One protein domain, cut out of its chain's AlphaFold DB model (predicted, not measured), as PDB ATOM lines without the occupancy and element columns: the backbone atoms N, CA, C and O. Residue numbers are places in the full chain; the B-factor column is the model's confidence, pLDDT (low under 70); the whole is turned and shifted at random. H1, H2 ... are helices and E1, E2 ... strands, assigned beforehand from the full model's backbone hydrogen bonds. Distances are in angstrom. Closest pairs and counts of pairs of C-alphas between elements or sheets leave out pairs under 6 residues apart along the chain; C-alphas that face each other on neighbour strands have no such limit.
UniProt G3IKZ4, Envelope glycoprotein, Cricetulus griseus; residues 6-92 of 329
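AT A GLANCE: This is residues 6 to 92 of the 329 residues of the protein "Envelope glycoprotein" of Cricetulus griseus (UniProt G3IKZ4). A twisted wall of five short strands, E2, E1, E7, E4 and E5, makes the larger part; a small sheet of two strands, E3 and E6, sits near E4, with the short helices H1 and H2 at the periphery. Residues 16 to 29, with no named element, run from H1 round the outside to E1. The printed part has 87 residues, with two named helices and seven named strands in the order H1 E1 E2 E3 E4 E5 E6 H2 E7; the larger sheet is mixed, the smaller antiparallel. The class is mixed, helices and strands, with under half of the residues in named elements. The whole is compact, with a radius of gyration of the C-alphas of 12.3 A and spans of 33 by 26 by 20 A.

HOW THE PARTS SIT: In the larger sheet, E7, residues 87 to 90, is antiparallel to E1, residues 30 to 33, at 154 degrees, with N 33 and O 87 2.8 A apart. E2, residues 44 to 48, an edge strand, is parallel to E1, with N 45 and O 30 2.8 A apart. On the other side of E7, E4, residues 64 to 67, is antiparallel to it, with N 66 and O 88 2.8 A apart. E4 and E5, residues 70 to 72, form a hairpin, with N 65 and O 72 2.8 A apart. From edge to edge the strands' lines turn by 115 degrees. E3, residues 56 to 58, and E6, residues 74 to 76, are antiparallel, with N 57 and O 75 2.8 A apart. Residues 6 to 7 pair with residues 56 to 57 of E3, antiparallel. The closest C-alphas of E4 and E6, Trp 65 and Cys 74, are 7.2 A apart. H2, residues 77 to 82, is only just not on the larger sheet, with 4 pairs of C-alphas within 10 A; its closest C-alphas to E3, Ala 77 and Tyr 56, are 6.0 A apart. H1, residues 12 to 15, is not on the larger sheet; its closest C-alphas to E6, Cys 14 and Cys 74, are 5.4 A apart. H1 and H2 are apart. H2 has 0 of 2 O i to N i+4 pairs and 0 of 3 O i to N i+3 pairs within hydrogen-bond range, and H1 is too short for an O i to N i+4 pair.

IN THESE COORDINATES: H1 begins at C-alpha 12 (30.007, -38.441, 5.483). E1 is 10.1 A long, E2 9.9 A, E4 9.5 A, H2 9.6 A and E7 9.2 A. E7 ends at C-alpha 90 (43.862, -30.618, 17.444).

THE WHOLE: The C-alphas farthest apart, those of Ala 12 and Ser 38, are 34.3 A apart. The printed part has no cut. The link from H1 to E1 is long, with 14 residues. The mean pLDDT of the printed part is 71.7, and residues 6 to 25, 51 to 53 and 78 to 85 are under 70.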
ATOM      1  N   ASN A   6      42.229 -46.131   8.471       55.62
ATOM      2  CA  ASN A   6      42.440 -45.934   7.037       55.62
ATOM      3  C   ASN A   6      41.160 -46.311   6.292       55.62
ATOM      4  O   ASN A   6      40.733 -47.464   6.364       55.62
ATOM      5  N   ILE A   7      40.546 -45.355   5.590       58.66
ATOM      6  CA  ILE A   7      39.295 -45.590   4.856       58.66
ATOM      7  C   ILE A   7      39.503 -45.251   3.375       58.66
ATOM      8  O   ILE A   7      40.017 -44.189   3.021       58.66
ATOM      9  N   THR A   8      39.122 -46.180   2.497       54.66
ATOM     10  CA  THR A   8      39.254 -46.095   1.031       54.66
ATOM     11  C   THR A   8      38.113 -45.325   0.351       54.66
ATOM     12  O   THR A   8      38.207 -45.022  -0.834       54.66
ATOM     13  N   SER A   9      37.052 -44.964   1.080       52.00
ATOM     14  CA  SER A   9      35.944 -44.119   0.610       52.00
ATOM     15  C   SER A   9      35.679 -42.967   1.595       52.00
ATOM     16  O   SER A   9      35.763 -43.167   2.807       52.00
ATOM     17  N   PRO A  10      35.383 -41.740   1.118       53.97
ATOM     18  CA  PRO A  10      35.186 -40.597   2.003       53.97
ATOM     19  C   PRO A  10      33.906 -40.782   2.825       53.97
ATOM     20  O   PRO A  10      32.800 -40.846   2.276       53.97
ATOM     21  N   SER A  11      34.060 -40.860   4.148       60.56
ATOM     22  CA  SER A  11      32.946 -40.903   5.095       60.56
ATOM     23  C   SER A  11      32.120 -39.609   5.008       60.56
ATOM     24  O   SER A  11      32.580 -38.579   4.507       60.56
ATOM     25  N   ALA A  12      30.874 -39.627   5.496       60.28
ATOM     26  CA  ALA A  12      30.007 -38.441   5.483       60.28
ATOM     27  C   ALA A  12      30.632 -37.229   6.212       60.28
ATOM     28  O   ALA A  12      30.330 -36.089   5.865       60.28
ATOM     29  N   ARG A  13      31.557 -37.463   7.160       61.94
ATOM     30  CA  ARG A  13      32.315 -36.418   7.872       61.94
ATOM     31  C   ARG A  13      33.360 -35.738   6.984       61.94
ATOM     32  O   ARG A  13      33.606 -34.550   7.161       61.94
ATOM     33  N   CYS A  14      33.886 -36.430   5.975       61.25
ATOM     34  CA  CYS A  14      34.788 -35.843   4.980       61.25
ATOM     35  C   CYS A  14      34.062 -34.978   3.934       61.25
ATOM     36  O   CYS A  14      34.711 -34.241   3.199       61.25
ATOM     37  N   ARG A  15      32.726 -35.068   3.844       57.22
ATOM     38  CA  ARG A  15      31.890 -34.219   2.974       57.22
ATOM     39  C   ARG A  15      31.463 -32.905   3.633       57.22
ATOM     40  O   ARG A  15      30.885 -32.060   2.954       57.22
ATOM     41  N   ALA A  16      31.720 -32.732   4.930       56.34
ATOM     42  CA  ALA A  16      31.460 -31.477   5.618       56.34
ATOM     43  C   ALA A  16      32.399 -30.392   5.068       56.34
ATOM     44  O   ALA A  16      33.617 -30.566   5.049       56.34
ATOM     45  N   VAL A  17      31.815 -29.291   4.589       51.19
ATOM     46  CA  VAL A  17      32.548 -28.134   4.061       51.19
ATOM     47  C   VAL A  17      33.507 -27.635   5.147       51.19
ATOM     48  O   VAL A  17      33.071 -27.479   6.291       51.19
ATOM     49  N   PRO A  18      34.794 -27.393   4.835       53.75
ATOM     50  CA  PRO A  18      35.738 -26.896   5.821       53.75
ATOM     51  C   PRO A  18      35.248 -25.537   6.318       53.75
ATOM     52  O   PRO A  18      35.247 -24.547   5.585       53.75
ATOM     53  N   HIS A  19      34.801 -25.480   7.570       48.94
ATOM     54  CA  HIS A  19      34.621 -24.205   8.235       48.94
ATOM     55  C   HIS A  19      36.006 -23.556   8.324       48.94
ATOM     56  O   HIS A  19      36.910 -24.107   8.952       48.94
ATOM     57  N   GLN A  20      36.190 -22.409   7.664       49.38
ATOM     58  CA  GLN A  20      37.407 -21.600   7.766       49.38
ATOM     59  C   GLN A  20      37.454 -20.948   9.150       49.38
ATOM     60  O   GLN A  20      37.167 -19.767   9.325       49.38
ATOM     61  N   LEU A  21      37.753 -21.758  10.155       53.75
ATOM     62  CA  LEU A  21      38.020 -21.302  11.504       53.75
ATOM     63  C   LEU A  21      39.517 -21.005  11.585       53.75
ATOM     64  O   LEU A  21      40.356 -21.892  11.437       53.75
ATOM     65  N   THR A  22      39.861 -19.740  11.794       54.12
ATOM     66  CA  THR A  22      41.231 -19.330  12.103       54.12
ATOM     67  C   THR A  22      41.526 -19.683  13.556       54.12
ATOM     68  O   THR A  22      40.859 -19.165  14.451       54.12
ATOM     69  N   LEU A  23      42.504 -20.558  13.814       60.88
ATOM     70  CA  LEU A  23      42.927 -20.840  15.186       60.88
ATOM     71  C   LEU A  23      43.798 -19.687  15.707       60.88
ATOM     72  O   LEU A  23      44.866 -19.451  15.144       60.88
ATOM     73  N   PRO A  24      43.405 -19.006  16.797       58.38
ATOM     74  CA  PRO A  24      44.208 -17.933  17.385       58.38
ATOM     75  C   PRO A  24      45.440 -18.457  18.141       58.38
ATOM     76  O   PRO A  24      46.363 -17.699  18.420       58.38
ATOM     77  N   GLY A  25      45.470 -19.746  18.486       64.75
ATOM     78  CA  GLY A  25      46.597 -20.378  19.162       64.75
ATOM     79  C   GLY A  25      46.399 -21.881  19.319       64.75
ATOM     80  O   GLY A  25      45.268 -22.370  19.352       64.75
ATOM     81  N   VAL A  26      47.510 -22.609  19.416       70.94
ATOM     82  CA  VAL A  26      47.552 -24.051  19.689       70.94
ATOM     83  C   VAL A  26      48.386 -24.257  20.949       70.94
ATOM     84  O   VAL A  26      49.435 -23.638  21.107       70.94
ATOM     85  N   SER A  27      47.902 -25.093  21.864       71.38
ATOM     86  CA  SER A  27      48.578 -25.410  23.122       71.38
ATOM     87  C   SER A  27      48.542 -26.915  23.368       71.38
ATOM     88  O   SER A  27      47.586 -27.587  22.976       71.38
ATOM     89  N   GLY A  28      49.579 -27.436  24.023       78.25
ATOM     90  CA  GLY A  28      49.737 -28.857  24.333       78.25
ATOM     91  C   GLY A  28      50.630 -29.613  23.349       78.25
ATOM     92  O   GLY A  28      51.251 -29.030  22.466       78.25
ATOM     93  N   GLN A  29      50.715 -30.931  23.535       80.38
ATOM     94  CA  GLN A  29      51.516 -31.825  22.698       80.38
ATOM     95  C   GLN A  29      50.650 -32.972  22.186       80.38
ATOM     96  O   GLN A  29      49.952 -33.623  22.965       80.38
ATOM     97  N   GLY A  30      50.698 -33.227  20.881       81.31
ATOM     98  CA  GLY A  30      49.788 -34.144  20.208       81.31
ATOM     99  C   GLY A  30      50.448 -35.029  19.158       81.31
ATOM    100  O   GLY A  30      51.670 -35.186  19.093       81.31
ATOM    101  N   LEU A  31      49.594 -35.655  18.351       84.81
ATOM    102  CA  LEU A  31      49.993 -36.454  17.202       84.81
ATOM    103  C   LEU A  31      50.158 -35.539  15.987       84.81
ATOM    104  O   LEU A  31      49.250 -34.776  15.662       84.81
ATOM    105  N   CYS A  32      51.282 -35.666  15.293       84.88
ATOM    106  CA  CYS A  32      51.569 -34.909  14.084       84.88
ATOM    107  C   CYS A  32      51.796 -35.835  12.893       84.88
ATOM    108  O   CYS A  32      52.340 -36.933  13.039       84.88
ATOM    109  N   LEU A  33      51.384 -35.372  11.720       84.94
ATOM    110  CA  LEU A  33      51.525 -36.057  10.446       84.94
ATOM    111  C   LEU A  33      52.442 -35.270   9.512       84.94
ATOM    112  O   LEU A  33      52.368 -34.042   9.452       84.94
ATOM    113  N   GLY A  34      53.267 -35.996   8.759       79.31
ATOM    114  CA  GLY A  34      54.150 -35.419   7.743       79.31
ATOM    115  C   GLY A  34      55.448 -34.833   8.308       79.31
ATOM    116  O   GLY A  34      55.894 -35.182   9.405       79.31
ATOM    117  N   LYS A  35      56.089 -33.958   7.525       76.81
ATOM    118  CA  LYS A  35      57.364 -33.311   7.877       76.81
ATOM    119  C   LYS A  35      57.101 -32.005   8.623       76.81
ATOM    120  O   LYS A  35      56.943 -30.951   8.016       76.81
ATOM    121  N   VAL A  36      57.039 -32.088   9.948       77.75
ATOM    122  CA  VAL A  36      56.771 -30.927  10.807       77.75
ATOM    123  C   VAL A  36      57.990 -29.986  10.835       77.75
ATOM    124  O   VAL A  36      59.097 -30.456  11.105       77.75
ATOM    125  N   PRO A  37      57.819 -28.670  10.597       78.44
ATOM    126  CA  PRO A  37      58.889 -27.682  10.725       78.44
ATOM    127  C   PRO A  37      59.377 -27.528  12.170       78.44
ATOM    128  O   PRO A  37      58.597 -27.658  13.115       78.44
ATOM    129  N   SER A  38      60.638 -27.122  12.338       75.62
ATOM    130  CA  SER A  38      61.310 -26.960  13.639       75.62
ATOM    131  C   SER A  38      60.550 -26.079  14.645       75.62
ATOM    132  O   SER A  38      60.657 -26.279  15.851       75.62
ATOM    133  N   SER A  39      59.774 -25.104  14.162       76.19
ATOM    134  CA  SER A  39      58.976 -24.173  14.977       76.19
ATOM    135  C   SER A  39      57.771 -24.824  15.665       76.19
ATOM    136  O   SER A  39      57.309 -24.336  16.701       76.19
ATOM    137  N   TYR A  40      57.254 -25.918  15.101       75.81
ATOM    138  CA  TYR A  40      56.051 -26.603  15.579       75.81
ATOM    139  C   TYR A  40      56.348 -27.959  16.221       75.81
ATOM    140  O   TYR A  40      55.442 -28.572  16.784       75.81
ATOM    141  N   THR A  41      57.609 -28.398  16.224       75.06
ATOM    142  CA  THR A  41      58.043 -29.650  16.860       75.06
ATOM    143  C   THR A  41      57.671 -29.708  18.343       75.06
ATOM    144  O   THR A  41      57.352 -30.775  18.853       75.06
ATOM    145  N   GLN A  42      57.623 -28.557  19.022       79.81
ATOM    146  CA  GLN A  42      57.212 -28.448  20.427       79.81
ATOM    147  C   GLN A  42      55.767 -28.895  20.701       79.81
ATOM    148  O   GLN A  42      55.455 -29.249  21.833       79.81
ATOM    149  N   PHE A  43      54.897 -28.898  19.684       79.75
ATOM    150  CA  PHE A  43      53.501 -29.334  19.795       79.75
ATOM    151  C   PHE A  43      53.314 -30.809  19.404       79.75
ATOM    152  O   PHE A  43      52.197 -31.323  19.445       79.75
ATOM    153  N   CYS A  44      54.390 -31.513  19.037       81.19
ATOM    154  CA  CYS A  44      54.351 -32.893  18.569       81.19
ATOM    155  C   CYS A  44      54.995 -33.830  19.592       81.19
ATOM    156  O   CYS A  44      56.210 -33.854  19.746       81.19
ATOM    157  N   ASN A  45      54.181 -34.654  20.250       85.00
ATOM    158  CA  ASN A  45      54.674 -35.754  21.082       85.00
ATOM    159  C   ASN A  45      55.089 -36.948  20.202       85.00
ATOM    160  O   ASN A  45      56.115 -37.585  20.421       85.00
ATOM    161  N   LYS A  46      54.300 -37.235  19.156       80.31
ATOM    162  CA  LYS A  46      54.575 -38.323  18.210       80.31
ATOM    163  C   LYS A  46      54.366 -37.854  16.777       80.31
ATOM    164  O   LYS A  46      53.294 -37.357  16.444       80.31
ATOM    165  N   THR A  47      55.362 -38.063  15.924       80.56
ATOM    166  CA  THR A  47      55.271 -37.821  14.479       80.56
ATOM    167  C   THR A  47      55.070 -39.139  13.746       80.56
ATOM    168  O   THR A  47      55.863 -40.068  13.910       80.56
ATOM    169  N   ILE A  48      54.015 -39.231  12.941       79.62
ATOM    170  CA  ILE A  48      53.774 -40.360  12.042       79.62
ATOM    171  C   ILE A  48      53.921 -39.861  10.608       79.62
ATOM    172  O   ILE A  48      53.284 -38.893  10.202       79.62
ATOM    173  N   ILE A  49      54.753 -40.546   9.833       76.56
ATOM    174  CA  ILE A  49      54.853 -40.336   8.392       76.56
ATOM    175  C   ILE A  49      53.988 -41.429   7.752       76.56
ATOM    176  O   ILE A  49      54.365 -42.601   7.826       76.56
ATOM    177  N   PRO A  50      52.789 -41.099   7.232       71.19
ATOM    178  CA  PRO A  50      51.930 -42.091   6.596       71.19
ATOM    179  C   PRO A  50      52.593 -42.636   5.324       71.19
ATOM    180  O   PRO A  50      53.340 -41.930   4.649       71.19
ATOM    181  N   TYR A  51      52.330 -43.904   5.005       68.38
ATOM    182  CA  TYR A  51      52.801 -44.510   3.764       68.38
ATOM    183  C   TYR A  51      52.000 -43.967   2.576       68.38
ATOM    184  O   TYR A  51      50.823 -43.632   2.695       68.38
ATOM    185  N   ILE A  52      52.643 -43.886   1.413       67.00
ATOM    186  CA  ILE A  52      52.023 -43.346   0.202       67.00
ATOM    187  C   ILE A  52      50.882 -44.278  -0.224       67.00
ATOM    188  O   ILE A  52      51.088 -45.473  -0.439       67.00
ATOM    189  N   GLY A  53      49.671 -43.736  -0.347       69.88
ATOM    190  CA  GLY A  53      48.509 -44.494  -0.794       69.88
ATOM    191  C   GLY A  53      47.275 -43.625  -1.024       69.88
ATOM    192  O   GLY A  53      47.156 -42.521  -0.498       69.88
ATOM    193  N   SER A  54      46.331 -44.135  -1.817       71.12
ATOM    194  CA  SER A  54      45.047 -43.484  -2.097       71.12
ATOM    195  C   SER A  54      44.021 -43.807  -1.004       71.12
ATOM    196  O   SER A  54      43.042 -44.518  -1.240       71.12
ATOM    197  N   TYR A  55      44.269 -43.331   0.213       77.25
ATOM    198  CA  TYR A  55      43.352 -43.491   1.341       77.25
ATOM    199  C   TYR A  55      43.193 -42.179   2.109       77.25
ATOM    200  O   TYR A  55      44.042 -41.284   2.044       77.25
ATOM    201  N   TYR A  56      42.078 -42.070   2.828       76.56
ATOM    202  CA  TYR A  56      41.787 -40.933   3.689       76.56
ATOM    203  C   TYR A  56      42.113 -41.283   5.140       76.56
ATOM    204  O   TYR A  56      41.768 -42.361   5.633       76.56
ATOM    205  N   LEU A  57      42.783 -40.352   5.814       77.81
ATOM    206  CA  LEU A  57      43.032 -40.363   7.247       77.81
ATOM    207  C   LEU A  57      41.953 -39.520   7.921       77.81
ATOM    208  O   LEU A  57      41.947 -38.294   7.798       77.81
ATOM    209  N   GLU A  58      41.035 -40.175   8.626       80.69
ATOM    210  CA  GLU A  58      39.991 -39.489   9.387       80.69
ATOM    211  C   GLU A  58      40.473 -39.168  10.810       80.69
ATOM    212  O   GLU A  58      41.097 -40.000  11.478       80.69
ATOM    213  N   ALA A  59      40.194 -37.947  11.280       81.25
ATOM    214  CA  ALA A  59      40.442 -37.566  12.664       81.25
ATOM    215  C   ALA A  59      39.506 -38.331  13.627       81.25
ATOM    216  O   ALA A  59      38.308 -38.464  13.346       81.25
ATOM    217  N   PRO A  60      40.003 -38.775  14.798       79.50
ATOM    218  CA  PRO A  60      39.169 -39.324  15.863       79.50
ATOM    219  C   PRO A  60      37.978 -38.421  16.218       79.50
ATOM    220  O   PRO A  60      38.008 -37.198  16.044       79.50
ATOM    221  N   ASN A  61      36.911 -39.019  16.745       76.44
ATOM    222  CA  ASN A  61      35.681 -38.284  17.017       76.44
ATOM    223  C   ASN A  61      35.917 -37.137  18.025       76.44
ATOM    224  O   ASN A  61      36.569 -37.332  19.047       76.44
ATOM    225  N   GLY A  62      35.406 -35.939  17.719       71.94
ATOM    226  CA  GLY A  62      35.644 -34.722  18.513       71.94
ATOM    227  C   GLY A  62      36.985 -34.007  18.270       71.94
ATOM    228  O   GLY A  62      37.260 -33.011  18.936       71.94
ATOM    229  N   THR A  63      37.805 -34.471  17.322       80.44
ATOM    230  CA  THR A  63      39.088 -33.843  16.946       80.44
ATOM    231  C   THR A  63      39.137 -33.477  15.463       80.44
ATOM    232  O   THR A  63      38.334 -33.974  14.669       80.44
ATOM    233  N   TYR A  64      40.067 -32.594  15.104       81.94
ATOM    234  CA  TYR A  64      40.288 -32.090  13.749       81.94
ATOM    235  C   TYR A  64      41.778 -32.085  13.416       81.94
ATOM    236  O   TYR A  64      42.624 -32.048  14.309       81.94
ATOM    237  N   TRP A  65      42.105 -32.075  12.130       82.88
ATOM    238  CA  TRP A  65      43.463 -31.847  11.663       82.88
ATOM    239  C   TRP A  65      43.674 -30.373  11.343       82.88
ATOM    240  O   TRP A  65      42.971 -29.809  10.507       82.88
ATOM    241  N   ALA A  66      44.654 -29.754  11.994       83.44
ATOM    242  CA  ALA A  66      45.151 -28.433  11.641       83.44
ATOM    243  C   ALA A  66      46.342 -28.587  10.692       83.44
ATOM    244  O   ALA A  66      47.441 -28.938  11.126       83.44
ATOM    245  N   CYS A  67      46.105 -28.350   9.406       78.44
ATOM    246  CA  CYS A  67      47.125 -28.342   8.361       78.44
ATOM    247  C   CYS A  67      47.495 -26.899   7.987       78.44
ATOM    248  O   CYS A  67      46.787 -25.952   8.337       78.44
ATOM    249  N   ASN A  68      48.570 -26.718   7.220       74.94
ATOM    250  CA  ASN A  68      48.918 -25.423   6.615       74.94
ATOM    251  C   ASN A  68      47.782 -24.821   5.753       74.94
ATOM    252  O   ASN A  68      47.678 -23.604   5.639       74.94
ATOM    253  N   THR A  69      46.928 -25.664   5.172       70.50
ATOM    254  CA  THR A  69      45.767 -25.290   4.351       70.50
ATOM    255  C   THR A  69      44.502 -25.001   5.164       70.50
ATOM    256  O   THR A  69      43.522 -24.501   4.612       70.50
ATOM    257  N   GLY A  70      44.512 -25.266   6.475       74.94
ATOM    258  CA  GLY A  70      43.401 -24.994   7.385       74.94
ATOM    259  C   GLY A  70      42.957 -26.206   8.204       74.94
ATOM    260  O   GLY A  70      43.652 -27.217   8.310       74.94
ATOM    261  N   LEU A  71      41.778 -26.078   8.818       77.75
ATOM    262  CA  LEU A  71      41.155 -27.129   9.617       77.75
ATOM    263  C   LEU A  71      40.355 -28.083   8.738       77.75
ATOM    264  O   LEU A  71      39.418 -27.675   8.052       77.75
ATOM    265  N   THR A  72      40.691 -29.367   8.807       76.94
ATOM    266  CA  THR A  72      40.018 -30.413   8.038       76.94
ATOM    267  C   THR A  72      39.716 -31.631   8.919       76.94
ATOM    268  O   THR A  72      40.511 -31.994   9.786       76.94
ATOM    269  N   PRO A  73      38.553 -32.282   8.754       76.19
ATOM    270  CA  PRO A  73      38.246 -33.520   9.474       76.19
ATOM    271  C   PRO A  73      38.949 -34.743   8.862       76.19
ATOM    272  O   PRO A  73      39.185 -35.731   9.557       76.19
ATOM    273  N   CYS A  74      39.294 -34.675   7.573       77.50
ATOM    274  CA  CYS A  74      39.914 -35.760   6.825       77.50
ATOM    275  C   CYS A  74      41.062 -35.236   5.969       77.50
ATOM    276  O   CYS A  74      40.925 -34.202   5.317       77.50
ATOM    277  N   ILE A  75      42.153 -35.995   5.927       78.25
ATOM    278  CA  ILE A  75      43.325 -35.717   5.098       78.25
ATOM    279  C   ILE A  75      43.453 -36.809   4.041       78.25
ATOM    280  O   ILE A  75      43.281 -37.991   4.341       78.25
ATOM    281  N   PHE A  76      43.805 -36.432   2.816       78.00
ATOM    282  CA  PHE A  76      44.175 -37.391   1.784       78.00
ATOM    283  C   PHE A  76      45.669 -37.732   1.892       78.00
ATOM    284  O   PHE A  76      46.518 -36.848   1.827       78.00
ATOM    285  N   ALA A  77      46.018 -39.009   2.073       73.44
ATOM    286  CA  ALA A  77      47.403 -39.403   2.361       73.44
ATOM    287  C   ALA A  77      48.385 -39.089   1.212       73.44
ATOM    288  O   ALA A  77      49.559 -38.827   1.463       73.44
ATOM    289  N   LEU A  78      47.907 -39.054  -0.036       69.38
ATOM    290  CA  LEU A  78      48.734 -38.742  -1.205       69.38
ATOM    291  C   LEU A  78      49.174 -37.267  -1.262       69.38
ATOM    292  O   LEU A  78      50.237 -36.976  -1.803       69.38
ATOM    293  N   SER A  79      48.383 -36.332  -0.724       67.06
ATOM    294  CA  SER A  79      48.705 -34.897  -0.792       67.06
ATOM    295  C   SER A  79      49.745 -34.465   0.245       67.06
ATOM    296  O   SER A  79      50.394 -33.441   0.062       67.06
ATOM    297  N   LEU A  80      49.971 -35.264   1.293       68.00
ATOM    298  CA  LEU A  80      50.881 -34.920   2.390       68.00
ATOM    299  C   LEU A  80      52.363 -34.911   1.991       68.00
ATOM    300  O   LEU A  80      53.119 -34.058   2.452       68.00
ATOM    301  N   ASP A  81      52.785 -35.844   1.134       62.16
ATOM    302  CA  ASP A  81      54.188 -35.928   0.699       62.16
ATOM    303  C   ASP A  81      54.465 -35.018  -0.506       62.16
ATOM    304  O   ASP A  81      55.488 -34.335  -0.549       62.16
ATOM    305  N   VAL A  82      53.506 -34.930  -1.439       59.75
ATOM    306  CA  VAL A  82      53.613 -34.101  -2.654       59.75
ATOM    307  C   VAL A  82      53.660 -32.607  -2.321       59.75
ATOM    308  O   VAL A  82      54.395 -31.865  -2.969       59.75
ATOM    309  N   SER A  83      52.925 -32.166  -1.298       59.31
ATOM    310  CA  SER A  83      52.796 -30.745  -0.952       59.31
ATOM    311  C   SER A  83      53.652 -30.308   0.252       59.31
ATOM    312  O   SER A  83      53.545 -29.162   0.685       59.31
ATOM    313  N   HIS A  84      54.495 -31.194   0.812       62.22
ATOM    314  CA  HIS A  84      55.210 -30.967   2.086       62.22
ATOM    315  C   HIS A  84      54.295 -30.441   3.206       62.22
ATOM    316  O   HIS A  84      54.687 -29.618   4.037       62.22
ATOM    317  N   GLU A  85      53.052 -30.910   3.218       69.69
ATOM    318  CA  GLU A  85      52.059 -30.472   4.182       69.69
ATOM    319  C   GLU A  85      52.300 -31.201   5.500       69.69
ATOM    320  O   GLU A  85      52.499 -32.416   5.550       69.69
ATOM    321  N   TYR A  86      52.305 -30.444   6.591       78.88
ATOM    322  CA  TYR A  86      52.270 -31.003   7.932       78.88
ATOM    323  C   TYR A  86      50.895 -30.735   8.524       78.88
ATOM    324  O   TYR A  86      50.301 -29.676   8.304       78.88
ATOM    325  N   CYS A  87      50.404 -31.696   9.295       80.38
ATOM    326  CA  CYS A  87      49.119 -31.583   9.963       80.38
ATOM    327  C   CYS A  87      49.247 -32.019  11.415       80.38
ATOM    328  O   CYS A  87      49.910 -33.008  11.728       80.38
ATOM    329  N   ILE A  88      48.597 -31.286  12.307       85.94
ATOM    330  CA  ILE A  88      48.617 -31.546  13.745       85.94
ATOM    331  C   ILE A  88      47.208 -31.928  14.175       85.94
ATOM    332  O   ILE A  88      46.236 -31.284  13.773       85.94
ATOM    333  N   LEU A  89      47.084 -32.978  14.983       84.88
ATOM    334  CA  LEU A  89      45.804 -33.340  15.571       84.88
ATOM    335  C   LEU A  89      45.450 -32.338  16.671       84.88
ATOM    336  O   LEU A  89      46.177 -32.217  17.657       84.88
ATOM    337  N   VAL A  90      44.323 -31.650  16.516       80.94
ATOM    338  CA  VAL A  90      43.862 -30.618  17.444       80.94
ATOM    339  C   VAL A  90      42.446 -30.895  17.935       80.94
ATOM    340  O   VAL A  90      41.600 -31.448  17.230       80.94
ATOM    341  N   GLN A  91      42.176 -30.474  19.167       81.12
ATOM    342  CA  GLN A  91      40.837 -30.434  19.739       81.12
ATOM    343  C   GLN A  91      40.429 -28.971  19.896       81.12
ATOM    344  O   GLN A  91      41.176 -28.176  20.465       81.12
ATOM    345  N   LEU A  92      39.261 -28.611  19.366       74.31
ATOM    346  CA  LEU A  92      38.764 -27.241  19.440       74.31
ATOM    347  C   LEU A  92      38.192 -26.973  20.832       74.31
ATOM    348  O   LEU A  92      37.294 -27.681  21.283       74.31
TER     349      LEU A  92